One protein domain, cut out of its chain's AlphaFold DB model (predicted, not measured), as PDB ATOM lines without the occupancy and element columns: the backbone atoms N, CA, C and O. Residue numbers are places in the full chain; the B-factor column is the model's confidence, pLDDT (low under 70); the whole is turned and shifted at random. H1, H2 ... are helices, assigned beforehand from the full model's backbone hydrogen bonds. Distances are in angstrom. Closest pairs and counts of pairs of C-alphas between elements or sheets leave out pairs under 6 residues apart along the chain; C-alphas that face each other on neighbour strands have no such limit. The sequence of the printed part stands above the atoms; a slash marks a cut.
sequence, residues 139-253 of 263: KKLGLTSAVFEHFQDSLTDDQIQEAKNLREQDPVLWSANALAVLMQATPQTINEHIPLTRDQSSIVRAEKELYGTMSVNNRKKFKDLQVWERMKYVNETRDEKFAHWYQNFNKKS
ATOM      1  N   LYS A 139     -33.779  41.657  -6.606       47.34
ATOM      2  CA  LYS A 139     -33.478  40.249  -6.255       47.34
ATOM      3  C   LYS A 139     -34.390  39.624  -5.170       47.34
ATOM      4  O   LYS A 139     -34.101  38.531  -4.691       47.34
ATOM      5  N   LYS A 140     -35.460  40.292  -4.724       46.31
ATOM      6  CA  LYS A 140     -36.311  39.881  -3.596       46.31
ATOM      7  C   LYS A 140     -37.156  38.635  -3.859       46.31
ATOM      8  O   LYS A 140     -37.564  37.999  -2.890       46.31
ATOM      9  N   LEU A 141     -37.344  38.244  -5.118       45.19
ATOM     10  CA  LEU A 141     -37.919  36.943  -5.478       45.19
ATOM     11  C   LEU A 141     -36.884  35.930  -5.990       45.19
ATOM     12  O   LEU A 141     -37.253  34.849  -6.427       45.19
ATOM     13  N   GLY A 142     -35.589  36.261  -5.983       47.09
ATOM     14  CA  GLY A 142     -34.586  35.424  -6.647       47.09
ATOM     15  C   GLY A 142     -34.746  35.363  -8.173       47.09
ATOM     16  O   GLY A 142     -34.089  34.546  -8.807       47.09
ATOM     17  N   LEU A 143     -35.584  36.226  -8.765       53.62
ATOM     18  CA  LEU A 143     -35.715  36.339 -10.214       53.62
ATOM     19  C   LEU A 143     -34.453  36.996 -10.775       53.62
ATOM     20  O   LEU A 143     -34.082  38.112 -10.402       53.62
ATOM     21  N   THR A 144     -33.766  36.268 -11.648       53.12
ATOM     22  CA  THR A 144     -32.684  36.804 -12.467       53.12
ATOM     23  C   THR A 144     -33.282  37.695 -13.552       53.12
ATOM     24  O   THR A 144     -34.328  37.380 -14.112       53.12
ATOM     25  N   SER A 145     -32.604  38.804 -13.864       57.66
ATOM     26  CA  SER A 145     -33.008  39.744 -14.925       57.66
ATOM     27  C   SER A 145     -33.335  39.055 -16.255       57.66
ATOM     28  O   SER A 145     -34.213  39.519 -16.964       57.66
ATOM     29  N   ALA A 146     -32.676  37.926 -16.537       61.50
ATOM     30  CA  ALA A 146     -32.848  37.125 -17.746       61.50
ATOM     31  C   ALA A 146     -34.269  36.579 -17.947       61.50
ATOM     32  O   ALA A 146     -34.684  36.339 -19.070       61.50
ATOM     33  N   VAL A 147     -35.040  36.375 -16.875       68.38
ATOM     34  CA  VAL A 147     -36.418  35.879 -17.010       68.38
ATOM     35  C   VAL A 147     -37.313  36.912 -17.689       68.38
ATOM     36  O   VAL A 147     -38.150  36.567 -18.516       68.38
ATOM     37  N   PHE A 148     -37.145  38.176 -17.308       69.75
ATOM     38  CA  PHE A 148     -38.002  39.260 -17.766       69.75
ATOM     39  C   PHE A 148     -37.673  39.717 -19.191       69.75
ATOM     40  O   PHE A 148     -38.401  40.535 -19.733       69.75
ATOM     41  N   GLU A 149     -36.607  39.195 -19.806       72.75
ATOM     42  CA  GLU A 149     -36.236  39.514 -21.191       72.75
ATOM     43  C   GLU A 149     -37.266  39.001 -22.204       72.75
ATOM     44  O   GLU A 149     -37.393  39.564 -23.285       72.75
ATOM     45  N   HIS A 150     -38.022  37.957 -21.852       80.19
ATOM     46  CA  HIS A 150     -39.071  37.390 -22.705       80.19
ATOM     47  C   HIS A 150     -40.475  37.908 -22.374       80.19
ATOM     48  O   HIS A 150     -41.448  37.423 -22.947       80.19
ATOM     49  N   PHE A 151     -40.601  38.827 -21.415       86.94
ATOM     50  CA  PHE A 151     -41.899  39.356 -21.006       86.94
ATOM     51  C   PHE A 151     -42.293  40.543 -21.878       86.94
ATOM     52  O   PHE A 151     -41.440  41.264 -22.394       86.94
ATOM     53  N   GLN A 152     -43.598  40.730 -22.043       87.12
ATOM     54  CA  GLN A 152     -44.144  41.797 -22.870       87.12
ATOM     55  C   GLN A 152     -43.999  43.157 -22.173       87.12
ATOM     56  O   GLN A 152     -44.116  43.269 -20.948       87.12
ATOM     57  N   ASP A 153     -43.768  44.196 -22.975       86.19
ATOM     58  CA  ASP A 153     -43.685  45.585 -22.512       86.19
ATOM     59  C   ASP A 153     -45.045  46.319 -22.575       86.19
ATOM     60  O   ASP A 153     -45.122  47.515 -22.321       86.19
ATOM     61  N   SER A 154     -46.133  45.616 -22.885       89.50
ATOM     62  CA  SER A 154     -47.494  46.165 -22.939       89.50
ATOM     63  C   SER A 154     -48.482  45.238 -22.233       89.50
ATOM     64  O   SER A 154     -48.258  44.029 -22.178       89.50
ATOM     65  N   LEU A 155     -49.584  45.798 -21.736       91.81
ATOM     66  CA  LEU A 155     -50.700  45.071 -21.122       91.81
ATOM     67  C   LEU A 155     -51.991  45.362 -21.889       91.81
ATOM     68  O   LEU A 155     -52.176  46.479 -22.372       91.81
ATOM     69  N   THR A 156     -52.885  44.379 -21.976       95.00
ATOM     70  CA  THR A 156     -54.247  44.608 -22.481       95.00
ATOM     71  C   THR A 156     -55.136  45.219 -21.397       95.00
ATOM     72  O   THR A 156     -54.890  45.036 -20.204       95.00
ATOM     73  N   ASP A 157     -56.200  45.920 -21.794       94.44
ATOM     74  CA  ASP A 157     -57.114  46.570 -20.843       94.44
ATOM     75  C   ASP A 157     -57.754  45.568 -19.867       94.44
ATOM     76  O   ASP A 157     -57.850  45.849 -18.671       94.44
ATOM     77  N   ASP A 158     -58.086  44.364 -20.341       94.12
ATOM     78  CA  ASP A 158     -58.626  43.283 -19.507       94.12
ATOM     79  C   ASP A 158     -57.623  42.835 -18.433       94.12
ATOM     80  O   ASP A 158     -57.979  42.664 -17.265       94.12
ATOM     81  N   GLN A 159     -56.341  42.705 -18.797       93.88
ATOM     82  CA  GLN A 159     -55.276  42.356 -17.852       93.88
ATOM     83  C   GLN A 159     -55.059  43.463 -16.819       93.88
ATOM     84  O   GLN A 159     -54.792  43.175 -15.649       93.88
ATOM     85  N   ILE A 160     -55.177  44.728 -17.233       94.81
ATOM     86  CA  ILE A 160     -55.066  45.876 -16.329       94.81
ATOM     87  C   ILE A 160     -56.218  45.860 -15.319       94.81
ATOM     88  O   ILE A 160     -55.976  46.069 -14.129       94.81
ATOM     89  N   GLN A 161     -57.450  45.598 -15.762       95.94
ATOM     90  CA  GLN A 161     -58.609  45.503 -14.869       95.94
ATOM     91  C   GLN A 161     -58.488  44.316 -13.905       95.94
ATOM     92  O   GLN A 161     -58.654  44.500 -12.698       95.94
ATOM     93  N   GLU A 162     -58.115  43.130 -14.395       95.50
ATOM     94  CA  GLU A 162     -57.876  41.949 -13.552       95.50
ATOM     95  C   GLU A 162     -56.816  42.244 -12.481       95.50
ATOM     96  O   GLU A 162     -57.029  42.013 -11.290       95.50
ATOM     97  N   ALA A 163     -55.685  42.824 -12.881       94.31
ATOM     98  CA  ALA A 163     -54.595  43.116 -11.963       94.31
ATOM     99  C   ALA A 163     -54.938  44.223 -10.951       94.31
ATOM    100  O   ALA A 163     -54.449  44.169  -9.819       94.31
ATOM    101  N   LYS A 164     -55.786  45.197 -11.314       95.50
ATOM    102  CA  LYS A 164     -56.336  46.178 -10.363       95.50
ATOM    103  C   LYS A 164     -57.215  45.495  -9.319       95.50
ATOM    104  O   LYS A 164     -56.954  45.670  -8.131       95.50
ATOM    105  N   ASN A 165     -58.144  44.641  -9.745       95.94
ATOM    106  CA  ASN A 165     -59.034  43.904  -8.843       95.94
ATOM    107  C   ASN A 165     -58.243  43.026  -7.859       95.94
ATOM    108  O   ASN A 165     -58.507  43.033  -6.658       95.94
ATOM    109  N   LEU A 166     -57.219  42.315  -8.343       95.06
ATOM    110  CA  LEU A 166     -56.346  41.506  -7.485       95.06
ATOM    111  C   LEU A 166     -55.597  42.359  -6.455       95.06
ATOM    112  O   LEU A 166     -55.469  41.982  -5.292       95.06
ATOM    113  N   ARG A 167     -55.120  43.537  -6.860       93.62
ATOM    114  CA  ARG A 167     -54.365  44.433  -5.978       93.62
ATOM    115  C   ARG A 167     -55.240  45.148  -4.952       93.62
ATOM    116  O   ARG A 167     -54.744  45.497  -3.883       93.62
ATOM    117  N   GLU A 168     -56.512  45.357  -5.273       94.31
ATOM    118  CA  GLU A 168     -57.524  45.832  -4.331       94.31
ATOM    119  C   GLU A 168     -57.855  44.783  -3.267       94.31
ATOM    120  O   GLU A 168     -58.008  45.149  -2.105       94.31
ATOM    121  N   GLN A 169     -57.897  43.496  -3.634       93.25
ATOM    122  CA  GLN A 169     -58.128  42.403  -2.681       93.25
ATOM    123  C   GLN A 169     -56.980  42.258  -1.680       93.25
ATOM    124  O   GLN A 169     -57.207  42.279  -0.473       93.25
ATOM    125  N   ASP A 170     -55.749  42.105  -2.176       93.50
ATOM    126  CA  ASP A 170     -54.565  42.014  -1.323       93.50
ATOM    127  C   ASP A 170     -53.321  42.589  -2.031       93.50
ATOM    128  O   ASP A 170     -52.713  41.933  -2.891       93.50
ATOM    129  N   PRO A 171     -52.882  43.809  -1.663       93.75
ATOM    130  CA  PRO A 171     -51.742  44.461  -2.298       93.75
ATOM    131  C   PRO A 171     -50.394  43.818  -1.937       93.75
ATOM    132  O   PRO A 171     -49.394  44.065  -2.628       93.75
ATOM    133  N   VAL A 172     -50.326  43.022  -0.864       92.56
ATOM    134  CA  VAL A 172     -49.086  42.374  -0.415       92.56
ATOM    135  C   VAL A 172     -48.922  41.006  -1.055       92.56
ATOM    136  O   VAL A 172     -47.819  40.670  -1.517       92.56
ATOM    137  N   LEU A 173     -50.013  40.251  -1.176       92.69
ATOM    138  CA  LEU A 173     -50.041  39.037  -1.981       92.69
ATOM    139  C   LEU A 173     -49.747  39.357  -3.452       92.69
ATOM    140  O   LEU A 173     -48.862  38.731  -4.050       92.69
ATOM    141  N   TRP A 174     -50.398  40.369  -4.022       94.19
ATOM    142  CA  TRP A 174     -50.267  40.740  -5.434       94.19
ATOM    143  C   TRP A 174     -49.255  41.866  -5.656       94.19
ATOM    144  O   TRP A 174     -49.542  42.953  -6.155       94.19
ATOM    145  N   SER A 175     -48.002  41.572  -5.300       91.19
ATOM    146  CA  SER A 175     -46.875  42.464  -5.595       91.19
ATOM    147  C   SER A 175     -46.672  42.651  -7.106       91.19
ATOM    148  O   SER A 175     -46.971  41.756  -7.894       91.19
ATOM    149  N   ALA A 176     -46.042  43.762  -7.507       90.88
ATOM    150  CA  ALA A 176     -45.752  44.060  -8.916       90.88
ATOM    151  C   ALA A 176     -45.044  42.908  -9.647       90.88
ATOM    152  O   ALA A 176     -45.351  42.607 -10.791       90.88
ATOM    153  N   ASN A 177     -44.133  42.210  -8.966       88.81
ATOM    154  CA  ASN A 177     -43.443  41.066  -9.549       88.81
ATOM    155  C   ASN A 177     -44.334  39.817  -9.661       88.81
ATOM    156  O   ASN A 177     -44.140  39.018 -10.568       88.81
ATOM    157  N   ALA A 178     -45.268  39.610  -8.728       90.06
ATOM    158  CA  ALA A 178     -46.202  38.487  -8.803       90.06
ATOM    159  C   ALA A 178     -47.175  38.680  -9.974       90.06
ATOM    160  O   ALA A 178     -47.390  37.747 -10.744       90.06
ATOM    161  N   LEU A 179     -47.678  39.908 -10.141       92.50
ATOM    162  CA  LEU A 179     -48.516  40.309 -11.271       92.50
ATOM    163  C   LEU A 179     -47.750  40.256 -12.601       92.50
ATOM    164  O   LEU A 179     -48.277  39.745 -13.581       92.50
ATOM    165  N   ALA A 180     -46.484  40.681 -12.619       91.06
ATOM    166  CA  ALA A 180     -45.606  40.560 -13.784       91.06
ATOM    167  C   ALA A 180     -45.487  39.108 -14.275       91.06
ATOM    168  O   ALA A 180     -45.588  38.837 -15.466       91.06
ATOM    169  N   VAL A 181     -45.309  38.153 -13.357       89.69
ATOM    170  CA  VAL A 181     -45.230  36.724 -13.706       89.69
ATOM    171  C   VAL A 181     -46.591  36.174 -14.134       89.69
ATOM    172  O   VAL A 181     -46.644  35.349 -15.040       89.69
ATOM    173  N   LEU A 182     -47.678  36.624 -13.500       91.50
ATOM    174  CA  LEU A 182     -49.039  36.212 -13.846       91.50
ATOM    175  C   LEU A 182     -49.419  36.650 -15.270       91.50
ATOM    176  O   LEU A 182     -49.908  35.833 -16.041       91.50
ATOM    177  N   MET A 183     -49.139  37.907 -15.622       92.12
ATOM    178  CA  MET A 183     -49.486  38.490 -16.925       92.12
ATOM    179  C   MET A 183     -48.392  38.320 -17.985       92.12
ATOM    180  O   MET A 183     -48.585  38.727 -19.124       92.12
ATOM    181  N   GLN A 184     -47.244  37.735 -17.625       90.12
ATOM    182  CA  GLN A 184     -46.047  37.661 -18.476       90.12
ATOM    183  C   GLN A 184     -45.607  39.038 -19.014       90.12
ATOM    184  O   GLN A 184     -45.130  39.163 -20.142       90.12
ATOM    185  N   ALA A 185     -45.753  40.072 -18.183       90.56
ATOM    186  CA  ALA A 185     -45.424  41.460 -18.492       90.56
ATOM    187  C   ALA A 185     -44.300  41.964 -17.584       90.56
ATOM    188  O   ALA A 185     -44.133  41.479 -16.462       90.56
ATOM    189  N   THR A 186     -43.498  42.922 -18.041       88.69
ATOM    190  CA  THR A 186     -42.369  43.400 -17.233       88.69
ATOM    191  C   THR A 186     -42.836  44.091 -15.935       88.69
ATOM    192  O   THR A 186     -43.877  44.741 -15.884       88.69
ATOM    193  N   PRO A 187     -42.084  44.001 -14.819       88.25
ATOM    194  CA  PRO A 187     -42.486  44.672 -13.577       88.25
ATOM    195  C   PRO A 187     -42.577  46.199 -13.693       88.25
ATOM    196  O   PRO A 187     -43.217  46.833 -12.858       88.25
ATOM    197  N   GLN A 188     -41.894  46.792 -14.679       87.06
ATOM    198  CA  GLN A 188     -41.950  48.227 -14.959       87.06
ATOM    199  C   GLN A 188     -43.334  48.612 -15.483       87.06
ATOM    200  O   GLN A 188     -43.996  49.435 -14.853       87.06
ATOM    201  N   THR A 189     -43.832  47.906 -16.499       89.31
ATOM    202  CA  THR A 189     -45.153  48.167 -17.091       89.31
ATOM    203  C   THR A 189     -46.279  47.969 -16.084       89.31
ATOM    204  O   THR A 189     -47.216  48.760 -16.022       89.31
ATOM    205  N   ILE A 190     -46.151  46.980 -15.195       92.62
ATOM    206  CA  ILE A 190     -47.097  46.787 -14.089       92.62
ATOM    207  C   ILE A 190     -47.129  48.000 -13.149       92.62
ATOM    208  O   ILE A 190     -48.201  48.387 -12.694       92.62
ATOM    209  N   ASN A 191     -45.981  48.598 -12.821       90.94
ATOM    210  CA  ASN A 191     -45.951  49.769 -11.938       90.94
ATOM    211  C   ASN A 191     -46.458  51.039 -12.631       90.94
ATOM    212  O   ASN A 191     -47.011  51.899 -11.949       90.94
ATOM    213  N   GLU A 192     -46.274  51.147 -13.946       89.94
ATOM    214  CA  GLU A 192     -46.768  52.263 -14.757       89.94
ATOM    215  C   GLU A 192     -48.295  52.229 -14.887       89.94
ATOM    216  O   GLU A 192     -48.963  53.221 -14.601       89.94
ATOM    217  N   HIS A 193     -48.866  51.076 -15.248       91.06
ATOM    218  CA  HIS A 193     -50.311  50.943 -15.468       91.06
ATOM    219  C   HIS A 193     -51.112  50.697 -14.182       91.06
ATOM    220  O   HIS A 193     -52.300  51.028 -14.113       91.06
ATOM    221  N   ILE A 194     -50.493  50.089 -13.166       92.44
ATOM    222  CA  ILE A 194     -51.147  49.694 -11.910       92.44
ATOM    223  C   ILE A 194     -50.280  50.167 -10.727       92.44
ATOM    224  O   ILE A 194     -49.660  49.357 -10.027       92.44
ATOM    225  N   PRO A 195     -50.188  51.484 -10.479       92.44
ATOM    226  CA  PRO A 195     -49.494  51.996  -9.306       92.44
ATOM    227  C   PRO A 195     -50.249  51.632  -8.020       92.44
ATOM    228  O   PRO A 195     -51.472  51.515  -8.001       92.44
ATOM    229  N   LEU A 196     -49.512  51.468  -6.919       92.56
ATOM    230  CA  LEU A 196     -50.119  51.314  -5.593       92.56
ATOM    231  C   LEU A 196     -50.771  52.633  -5.175       92.56
ATOM    232  O   LEU A 196     -50.139  53.690  -5.263       92.56
ATOM    233  N   THR A 197     -51.992  52.569  -4.646       94.94
ATOM    234  CA  THR A 197     -52.598  53.736  -3.997       94.94
ATOM    235  C   THR A 197     -51.837  54.092  -2.718       94.94
ATOM    236  O   THR A 197     -51.089  53.280  -2.160       94.94
ATOM    237  N   ARG A 198     -52.017  55.323  -2.224       94.88
ATOM    238  CA  ARG A 198     -51.367  55.775  -0.984       94.88
ATOM    239  C   ARG A 198     -51.683  54.837   0.184       94.88
ATOM    240  O   ARG A 198     -50.765  54.447   0.907       94.88
ATOM    241  N   ASP A 199     -52.933  54.408   0.302       94.56
ATOM    242  CA  ASP A 199     -53.383  53.535   1.385       94.56
ATOM    243  C   ASP A 199     -52.791  52.131   1.247       94.56
ATOM    244  O   ASP A 199     -52.165  51.635   2.185       94.56
ATOM    245  N   GLN A 200     -52.830  51.543   0.047       93.88
ATOM    246  CA  GLN A 200     -52.178  50.258  -0.233       93.88
ATOM    247  C   GLN A 200     -50.670  50.308   0.048       93.88
ATOM    248  O   GLN A 200     -50.107  49.376   0.620       93.88
ATOM    249  N   SER A 201     -50.001  51.409  -0.304       94.38
ATOM    250  CA  SER A 201     -48.570  51.580  -0.038       94.38
ATOM    251  C   SER A 201     -48.252  51.593   1.463       94.38
ATOM    252  O   SER A 201     -47.206  51.084   1.877       94.38
ATOM    253  N   SER A 202     -49.166  52.128   2.282       94.25
ATOM    254  CA  SER A 202     -49.031  52.145   3.738       94.25
ATOM    255  C   SER A 202     -49.199  50.746   4.338       94.25
ATOM    256  O   SER A 202     -48.367  50.340   5.151       94.25
ATOM    257  N   ILE A 203     -50.172  49.967   3.847       94.25
ATOM    258  CA  ILE A 203     -50.404  48.567   4.239       94.25
ATOM    259  C   ILE A 203     -49.173  47.720   3.907       94.25
ATOM    260  O   ILE A 203     -48.595  47.077   4.783       94.25
ATOM    261  N   VAL A 204     -48.691  47.809   2.663       94.19
ATOM    262  CA  VAL A 204     -47.490  47.094   2.202       94.19
ATOM    263  C   VAL A 204     -46.265  47.459   3.050       94.19
ATOM    264  O   VAL A 204     -45.417  46.604   3.326       94.19
ATOM    265  N   ARG A 205     -46.131  48.726   3.465       94.44
ATOM    266  CA  ARG A 205     -45.034  49.166   4.338       94.44
ATOM    267  C   ARG A 205     -45.153  48.549   5.732       94.44
ATOM    268  O   ARG A 205     -44.165  47.976   6.191       94.44
ATOM    269  N   ALA A 206     -46.322  48.633   6.362       94.25
ATOM    270  CA  ALA A 206     -46.561  48.082   7.694       94.25
ATOM    271  C   ALA A 206     -46.311  46.565   7.729       94.25
ATOM    272  O   ALA A 206     -45.606  46.053   8.601       94.25
ATOM    273  N   GLU A 207     -46.788  45.840   6.720       93.12
ATOM    274  CA  GLU A 207     -46.587  44.395   6.646       93.12
ATOM    275  C   GLU A 207     -45.125  44.018   6.397       93.12
ATOM    276  O   GLU A 207     -44.615  43.040   6.942       93.12
ATOM    277  N   LYS A 208     -44.394  44.827   5.630       91.81
ATOM    278  CA  LYS A 208     -42.956  44.630   5.436       91.81
ATOM    279  C   LYS A 208     -42.165  44.834   6.731       91.81
ATOM    280  O   LYS A 208     -41.158  44.147   6.930       91.81
ATOM    281  N   GLU A 209     -42.587  45.760   7.584       94.31
ATOM    282  CA  GLU A 209     -42.010  45.946   8.918       94.31
ATOM    283  C   GLU A 209     -42.302  44.731   9.805       94.31
ATOM    284  O   GLU A 209     -41.363  44.157  10.365       94.31
ATOM    285  N   LEU A 210     -43.551  44.250   9.820       93.50
ATOM    286  CA  LEU A 210     -43.947  43.029  10.529       93.50
ATOM    287  C   LEU A 210     -43.163  41.801  10.040       93.50
ATOM    288  O   LEU A 210     -42.578  41.059  10.826       93.50
ATOM    289  N   TYR A 211     -43.060  41.603   8.729       91.19
ATOM    290  CA  TYR A 211     -42.258  40.531   8.141       91.19
ATOM    291  C   TYR A 211     -40.778  40.646   8.547       91.19
ATOM    292  O   TYR A 211     -40.087  39.639   8.711       91.19
ATOM    293  N   GLY A 212     -40.270  41.868   8.729       90.56
ATOM    294  CA  GLY A 212     -38.916  42.133   9.211       90.56
ATOM    295  C   GLY A 212     -38.657  41.611  10.627       90.56
ATOM    296  O   GLY A 212     -37.568  41.083  10.873       90.56
ATOM    297  N   THR A 213     -39.650  41.708  11.517       94.50
ATOM    298  CA  THR A 213     -39.557  41.274  12.922       94.50
ATOM    299  C   THR A 213     -39.794  39.772  13.108       94.50
ATOM    300  O   THR A 213     -39.341  39.194  14.097       94.50
ATOM    301  N   MET A 214     -40.439  39.104  12.146       93.12
ATOM    302  CA  MET A 214     -40.699  37.664  12.197       93.12
ATOM    303  C   MET A 214     -39.422  36.802  12.192       93.12
ATOM    304  O   MET A 214     -38.425  37.076  11.513       93.12
ATOM    305  N   SER A 215     -39.501  35.658  12.882       95.06
ATOM    306  CA  SER A 215     -38.474  34.613  12.829       95.06
ATOM    307  C   SER A 215     -38.293  34.070  11.403       95.06
ATOM    308  O   SER A 215     -39.185  34.145  10.557       95.06
ATOM    309  N   VAL A 216     -37.129  33.479  11.109       92.06
ATOM    310  CA  VAL A 216     -36.846  32.890   9.783       92.06
ATOM    311  C   VAL A 216     -37.875  31.815   9.405       92.06
ATOM    312  O   VAL A 216     -38.319  31.779   8.259       92.06
ATOM    313  N   ASN A 217     -38.302  30.990  10.366       92.12
ATOM    314  CA  ASN A 217     -39.294  29.940  10.135       92.12
ATOM    315  C   ASN A 217     -40.677  30.518   9.820       92.12
ATOM    316  O   ASN A 217     -41.322  30.063   8.878       92.12
ATOM    317  N   ASN A 218     -41.109  31.547  10.555       91.44
ATOM    318  CA  ASN A 218     -42.399  32.193  10.307       91.44
ATOM    319  C   ASN A 218     -42.403  32.914   8.959       91.44
ATOM    320  O   ASN A 218     -43.353  32.774   8.199       91.44
ATOM    321  N   ARG A 219     -41.299  33.576   8.602       89.06
ATOM    322  CA  ARG A 219     -41.119  34.169   7.270       89.06
ATOM    323  C   ARG A 219     -41.209  33.149   6.140       89.06
ATOM    324  O   ARG A 219     -41.755  33.457   5.084       89.06
ATOM    325  N   LYS A 220     -40.661  31.946   6.343       88.62
ATOM    326  CA  LYS A 220     -40.762  30.858   5.368       88.62
ATOM    327  C   LYS A 220     -42.214  30.400   5.215       88.62
ATOM    328  O   LYS A 220     -42.713  30.420   4.101       88.62
ATOM    329  N   LYS A 221     -42.901  30.106   6.326       90.06
ATOM    330  CA  LYS A 221     -44.330  29.738   6.320       90.06
ATOM    331  C   LYS A 221     -45.189  30.803   5.638       90.06
ATOM    332  O   LYS A 221     -46.017  30.471   4.805       90.06
ATOM    333  N   PHE A 222     -44.946  32.072   5.951       90.06
ATOM    334  CA  PHE A 222     -45.642  33.201   5.345       90.06
ATOM    335  C   PHE A 222     -45.466  33.236   3.818       90.06
ATOM    336  O   PHE A 222     -46.433  33.366   3.077       90.06
ATOM    337  N   LYS A 223     -44.237  33.043   3.327       87.69
ATOM    338  CA  LYS A 223     -43.982  32.931   1.884       87.69
ATOM    339  C   LYS A 223     -44.646  31.710   1.256       87.69
ATOM    340  O   LYS A 223     -45.169  31.824   0.153       87.69
ATOM    341  N   ASP A 224     -44.603  30.567   1.934       88.00
ATOM    342  CA  ASP A 224     -45.214  29.329   1.448       88.00
ATOM    343  C   ASP A 224     -46.740  29.502   1.305       88.00
ATOM    344  O   ASP A 224     -47.302  29.075   0.298       88.00
ATOM    345  N   LEU A 225     -47.388  30.215   2.239       90.81
ATOM    346  CA  LEU A 225     -48.807  30.586   2.157       90.81
ATOM    347  C   LEU A 225     -49.096  31.494   0.957       90.81
ATOM    348  O   LEU A 225     -49.962  31.164   0.153       90.81
ATOM    349  N   GLN A 226     -48.318  32.563   0.760       90.31
ATOM    350  CA  GLN A 226     -48.493  33.438  -0.408       90.31
ATOM    351  C   GLN A 226     -48.334  32.687  -1.737       90.31
ATOM    352  O   GLN A 226     -49.033  32.959  -2.710       90.31
ATOM    353  N   VAL A 227     -47.381  31.753  -1.816       88.81
ATOM    354  CA  VAL A 227     -47.203  30.925  -3.014       88.81
ATOM    355  C   VAL A 227     -48.403  30.002  -3.207       88.81
ATOM    356  O   VAL A 227     -48.861  29.849  -4.338       88.81
ATOM    357  N   TRP A 228     -48.924  29.412  -2.131       91.12
ATOM    358  CA  TRP A 228     -50.096  28.542  -2.184       91.12
ATOM    359  C   TRP A 228     -51.353  29.284  -2.658       91.12
ATOM    360  O   TRP A 228     -52.023  28.799  -3.565       91.12
ATOM    361  N   GLU A 229     -51.627  30.479  -2.133       92.38
ATOM    362  CA  GLU A 229     -52.779  31.297  -2.546       92.38
ATOM    363  C   GLU A 229     -52.689  31.710  -4.017       92.38
ATOM    364  O   GLU A 229     -53.655  31.570  -4.767       92.38
ATOM    365  N   ARG A 230     -51.503  32.131  -4.474       91.81
ATOM    366  CA  ARG A 230     -51.284  32.441  -5.896       91.81
ATOM    367  C   ARG A 230     -51.472  31.210  -6.779       91.81
ATOM    368  O   ARG A 230     -52.084  31.312  -7.833       91.81
ATOM    369  N   MET A 231     -50.967  30.047  -6.360       90.81
ATOM    370  CA  MET A 231     -51.168  28.792  -7.093       90.81
ATOM    371  C   MET A 231     -52.644  28.407  -7.162       90.81
ATOM    372  O   MET A 231     -53.090  27.948  -8.208       90.81
ATOM    373  N   LYS A 232     -53.397  28.608  -6.075       93.69
ATOM    374  CA  LYS A 232     -54.842  28.372  -6.047       93.69
ATOM    375  C   LYS A 232     -55.544  29.233  -7.099       93.69
ATOM    376  O   LYS A 232     -56.226  28.681  -7.953       93.69
ATOM    377  N   TYR A 233     -55.272  30.539  -7.110       94.12
ATOM    378  CA  TYR A 233     -55.823  31.453  -8.114       94.12
ATOM    379  C   TYR A 233     -55.456  31.043  -9.548       94.12
ATOM    380  O   TYR A 233     -56.304  31.023 -10.437       94.12
ATOM    381  N   VAL A 234     -54.191  30.684  -9.785       93.94
ATOM    382  CA  VAL A 234     -53.720  30.270 -11.115       93.94
ATOM    383  C   VAL A 234     -54.404  28.984 -11.582       93.94
ATOM    384  O   VAL A 234     -54.781  28.903 -12.745       93.94
ATOM    385  N   ASN A 235     -54.597  28.007 -10.697       92.56
ATOM    386  CA  ASN A 235     -55.299  26.764 -11.029       92.56
ATOM    387  C   ASN A 235     -56.790  26.989 -11.327       92.56
ATOM    388  O   ASN A 235     -57.376  26.217 -12.076       92.56
ATOM    389  N   GLU A 236     -57.406  28.007 -10.721       93.69
ATOM    390  CA  GLU A 236     -58.820  28.345 -10.929       93.69
ATOM    391  C   GLU A 236     -59.050  29.148 -12.218       93.69
ATOM    392  O   GLU A 236     -60.098  29.013 -12.844       93.69
ATOM    393  N   THR A 237     -58.087  29.983 -12.622       91.00
ATOM    394  CA  THR A 237     -58.273  30.965 -13.710       91.00
ATOM    395  C   THR A 237     -57.523  30.650 -15.000       91.00
ATOM    396  O   THR A 237     -57.858  31.207 -16.045       91.00
ATOM    397  N   ARG A 238     -56.487  29.804 -14.958       91.06
ATOM    398  CA  ARG A 238     -55.594  29.535 -16.097       91.06
ATOM    399  C   ARG A 238     -55.502  28.042 -16.397       91.06
ATOM    400  O   ARG A 238     -55.812  27.197 -15.566       91.06
ATOM    401  N   ASP A 239     -54.995  27.727 -17.586       91.94
ATOM    402  CA  ASP A 239     -54.792  26.348 -18.031       91.94
ATOM    403  C   ASP A 239     -53.766  25.587 -17.177       91.94
ATOM    404  O   ASP A 239     -52.770  26.145 -16.699       91.94
ATOM    405  N   GLU A 240     -53.916  24.260 -17.117       90.81
ATOM    406  CA  GLU A 240     -52.997  23.350 -16.414       90.81
ATOM    407  C   GLU A 240     -51.533  23.516 -16.858       90.81
ATOM    408  O   GLU A 240     -50.602  23.440 -16.049       90.81
ATOM    409  N   LYS A 241     -51.309  23.802 -18.149       90.75
ATOM    410  CA  LYS A 241     -49.969  24.054 -18.703       90.75
ATOM    411  C   LYS A 241     -49.321  25.284 -18.071       90.75
ATOM    412  O   LYS A 241     -48.138  25.244 -17.718       90.75
ATOM    413  N   PHE A 242     -50.088  26.363 -17.917       90.62
ATOM    414  CA  PHE A 242     -49.609  27.595 -17.299       90.62
ATOM    415  C   PHE A 242     -49.381  27.390 -15.800       90.62
ATOM    416  O   PHE A 242     -48.327  27.772 -15.289       90.62
ATOM    417  N   ALA A 243     -50.302  26.716 -15.111       89.19
ATOM    418  CA  ALA A 243     -50.151  26.371 -13.699       89.19
ATOM    419  C   ALA A 243     -48.862  25.578 -13.427       89.19
ATOM    420  O   ALA A 243     -48.087  25.922 -12.528       89.19
ATOM    421  N   HIS A 244     -48.573  24.567 -14.251       88.25
ATOM    422  CA  HIS A 244     -47.347  23.781 -14.135       88.25
ATOM    423  C   HIS A 244     -46.088  24.629 -14.391       88.25
ATOM    424  O   HIS A 244     -45.087  24.507 -13.672       88.25
ATOM    425  N   TRP A 245     -46.123  25.529 -15.379       89.62
ATOM    426  CA  TRP A 245     -45.038  26.483 -15.615       89.62
ATOM    427  C   TRP A 245     -44.824  27.416 -14.412       89.62
ATOM    428  O   TRP A 245     -43.698  27.514 -13.919       89.62
ATOM    429  N   TYR A 246     -45.890  28.018 -13.879       87.38
ATOM    430  CA  TYR A 246     -45.855  28.945 -12.740       87.38
ATOM    431  C   TYR A 246     -45.347  28.263 -11.457       87.38
ATOM    432  O   TYR A 246     -44.558  28.825 -10.688       87.38
ATOM    433  N   GLN A 247     -45.719  27.002 -11.236       85.56
ATOM    434  CA  GLN A 247     -45.210  26.218 -10.112       85.56
ATOM    435  C   GLN A 247     -43.698  25.966 -10.233       85.56
ATOM    436  O   GLN A 247     -42.949  26.110  -9.260       85.56
ATOM    437  N   ASN A 248     -43.231  25.605 -11.430       84.44
ATOM    438  CA  ASN A 248     -41.808  25.389 -11.699       84.44
ATOM    439  C   ASN A 248     -41.004  26.688 -11.640       84.44
ATOM    440  O   ASN A 248     -39.839  26.681 -11.228       84.44
ATOM    441  N   PHE A 249     -41.640  27.799 -11.992       77.25
ATOM    442  CA  PHE A 249     -41.080  29.131 -11.893       77.25
ATOM    443  C   PHE A 249     -40.704  29.486 -10.446       77.25
ATOM    444  O   PHE A 249     -39.561  29.855 -10.168       77.25
ATOM    445  N   ASN A 250     -41.614  29.252  -9.497       71.81
ATOM    446  CA  ASN A 250     -41.369  29.524  -8.077       71.81
ATOM    447  C   ASN A 250     -40.298  28.602  -7.456       71.81
ATOM    448  O   ASN A 250     -39.507  29.050  -6.617       71.81
ATOM    449  N   LYS A 251     -40.206  27.340  -7.905       69.69
ATOM    450  CA  LYS A 251     -39.215  26.354  -7.419       69.69
ATOM    451  C   LYS A 251     -37.765  26.698  -7.799       69.69
ATOM    452  O   LYS A 251     -36.850  26.387  -7.038       69.69
ATOM    453  N   LYS A 252     -37.524  27.343  -8.949       56.00
ATOM    454  CA  LYS A 252     -36.165  27.619  -9.474       56.00
ATOM    455  C   LYS A 252     -35.410  28.750  -8.757       56.00
ATOM    456  O   LYS A 252     -34.205  28.885  -8.953       56.00
ATOM    457  N   SER A 253     -36.066  29.527  -7.894       51.25
ATOM    458  CA  SER A 253     -35.439  30.659  -7.184       51.25
ATOM    459  C   SER A 253     -34.410  30.253  -6.113       51.25
ATOM    460  O   SER A 253     -33.616  31.087  -5.674       51.25
TER     461      SER A 253
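This is residues 139 to 253 of the 263 residues of an uncharacterized protein of Clytia hemisphaerica (UniProt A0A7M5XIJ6). The short helix H3 is the core of the main body, with H2 and H4 close to it toward one side and the helical hairpin of H6 and H7 on the other. H5 and the long H6 meet near their ends as a V, its corner at residues 214 and 215, while H1 lies off at the edge and touches no helix. The printed part has 115 residues with seven named helices, H1 to H7 in that order, and no named strand; the class is all helix. It is compact, with a radius of gyration of the C-alphas of 14.2 A and spans of 38 by 32 by 28 A.

H1, residues 145 to 150, and H4, residues 187 to 193, are only just apart, 8.2 A at the closest. H2, residues 157 to 169, is close to H3, residues 176 to 183, but not clearly touching: the closest C-alphas, of Ala 163 and Leu 179, are 6.7 A apart, at a steep tilt of 46 degrees, opposite ways. H3 and H4 touch, about perpendicular at 89 degrees, with the C-alphas of Ala 180 and Pro 187 closest at 5.2 A. H2 and H4 are close but not clearly touching, Ile 160 to His 193 being the closest C-alphas at 7.0 A. H5, residues 198 to 213, is close to H6, residues 216 to 237, but not clearly touching, with the C-alphas of Tyr 211 and Arg 219 closest at 6.5 A; the tilt is steep, 44 degrees, opposite ways. H6 touches H7, residues 240 to 251, with residues 227 to 235 alone; this hairpin runs opposite ways at a shallow tilt of 14 degrees, and the closest C-alphas, of Asn 235 and Ala 243, are 5.8 A apart. H3 and H6 are near each other, with 5 pairs of C-alphas within 10 A. In H2 to H7 every O i to N i+4 pair is within hydrogen-bond range; in H1, 0 of 2 are, and 1 of 3 O i to N i+3 pairs.

H1 begins at C-alpha 145, (-33.008, 39.744, -14.925), and measures 10.1 A. H2 measures 18.7 A, H3 10.4 A, H4 10.2 A and H5 23.3 A. H6, the longest, measures 31.9 A from C-alpha 216 at (-36.846, 32.890, 9.783). H7 measures 16.7 A and ends at C-alpha 251, (-39.215, 26.354, -7.419).

The two C-alphas farthest apart, of Asp 157 and Ser 215, are 40.3 A apart. The printed part has no cut and no long link. The mean pLDDT of the printed part is 87.1; residues 139 to 148 and 251 to 253 are under 70.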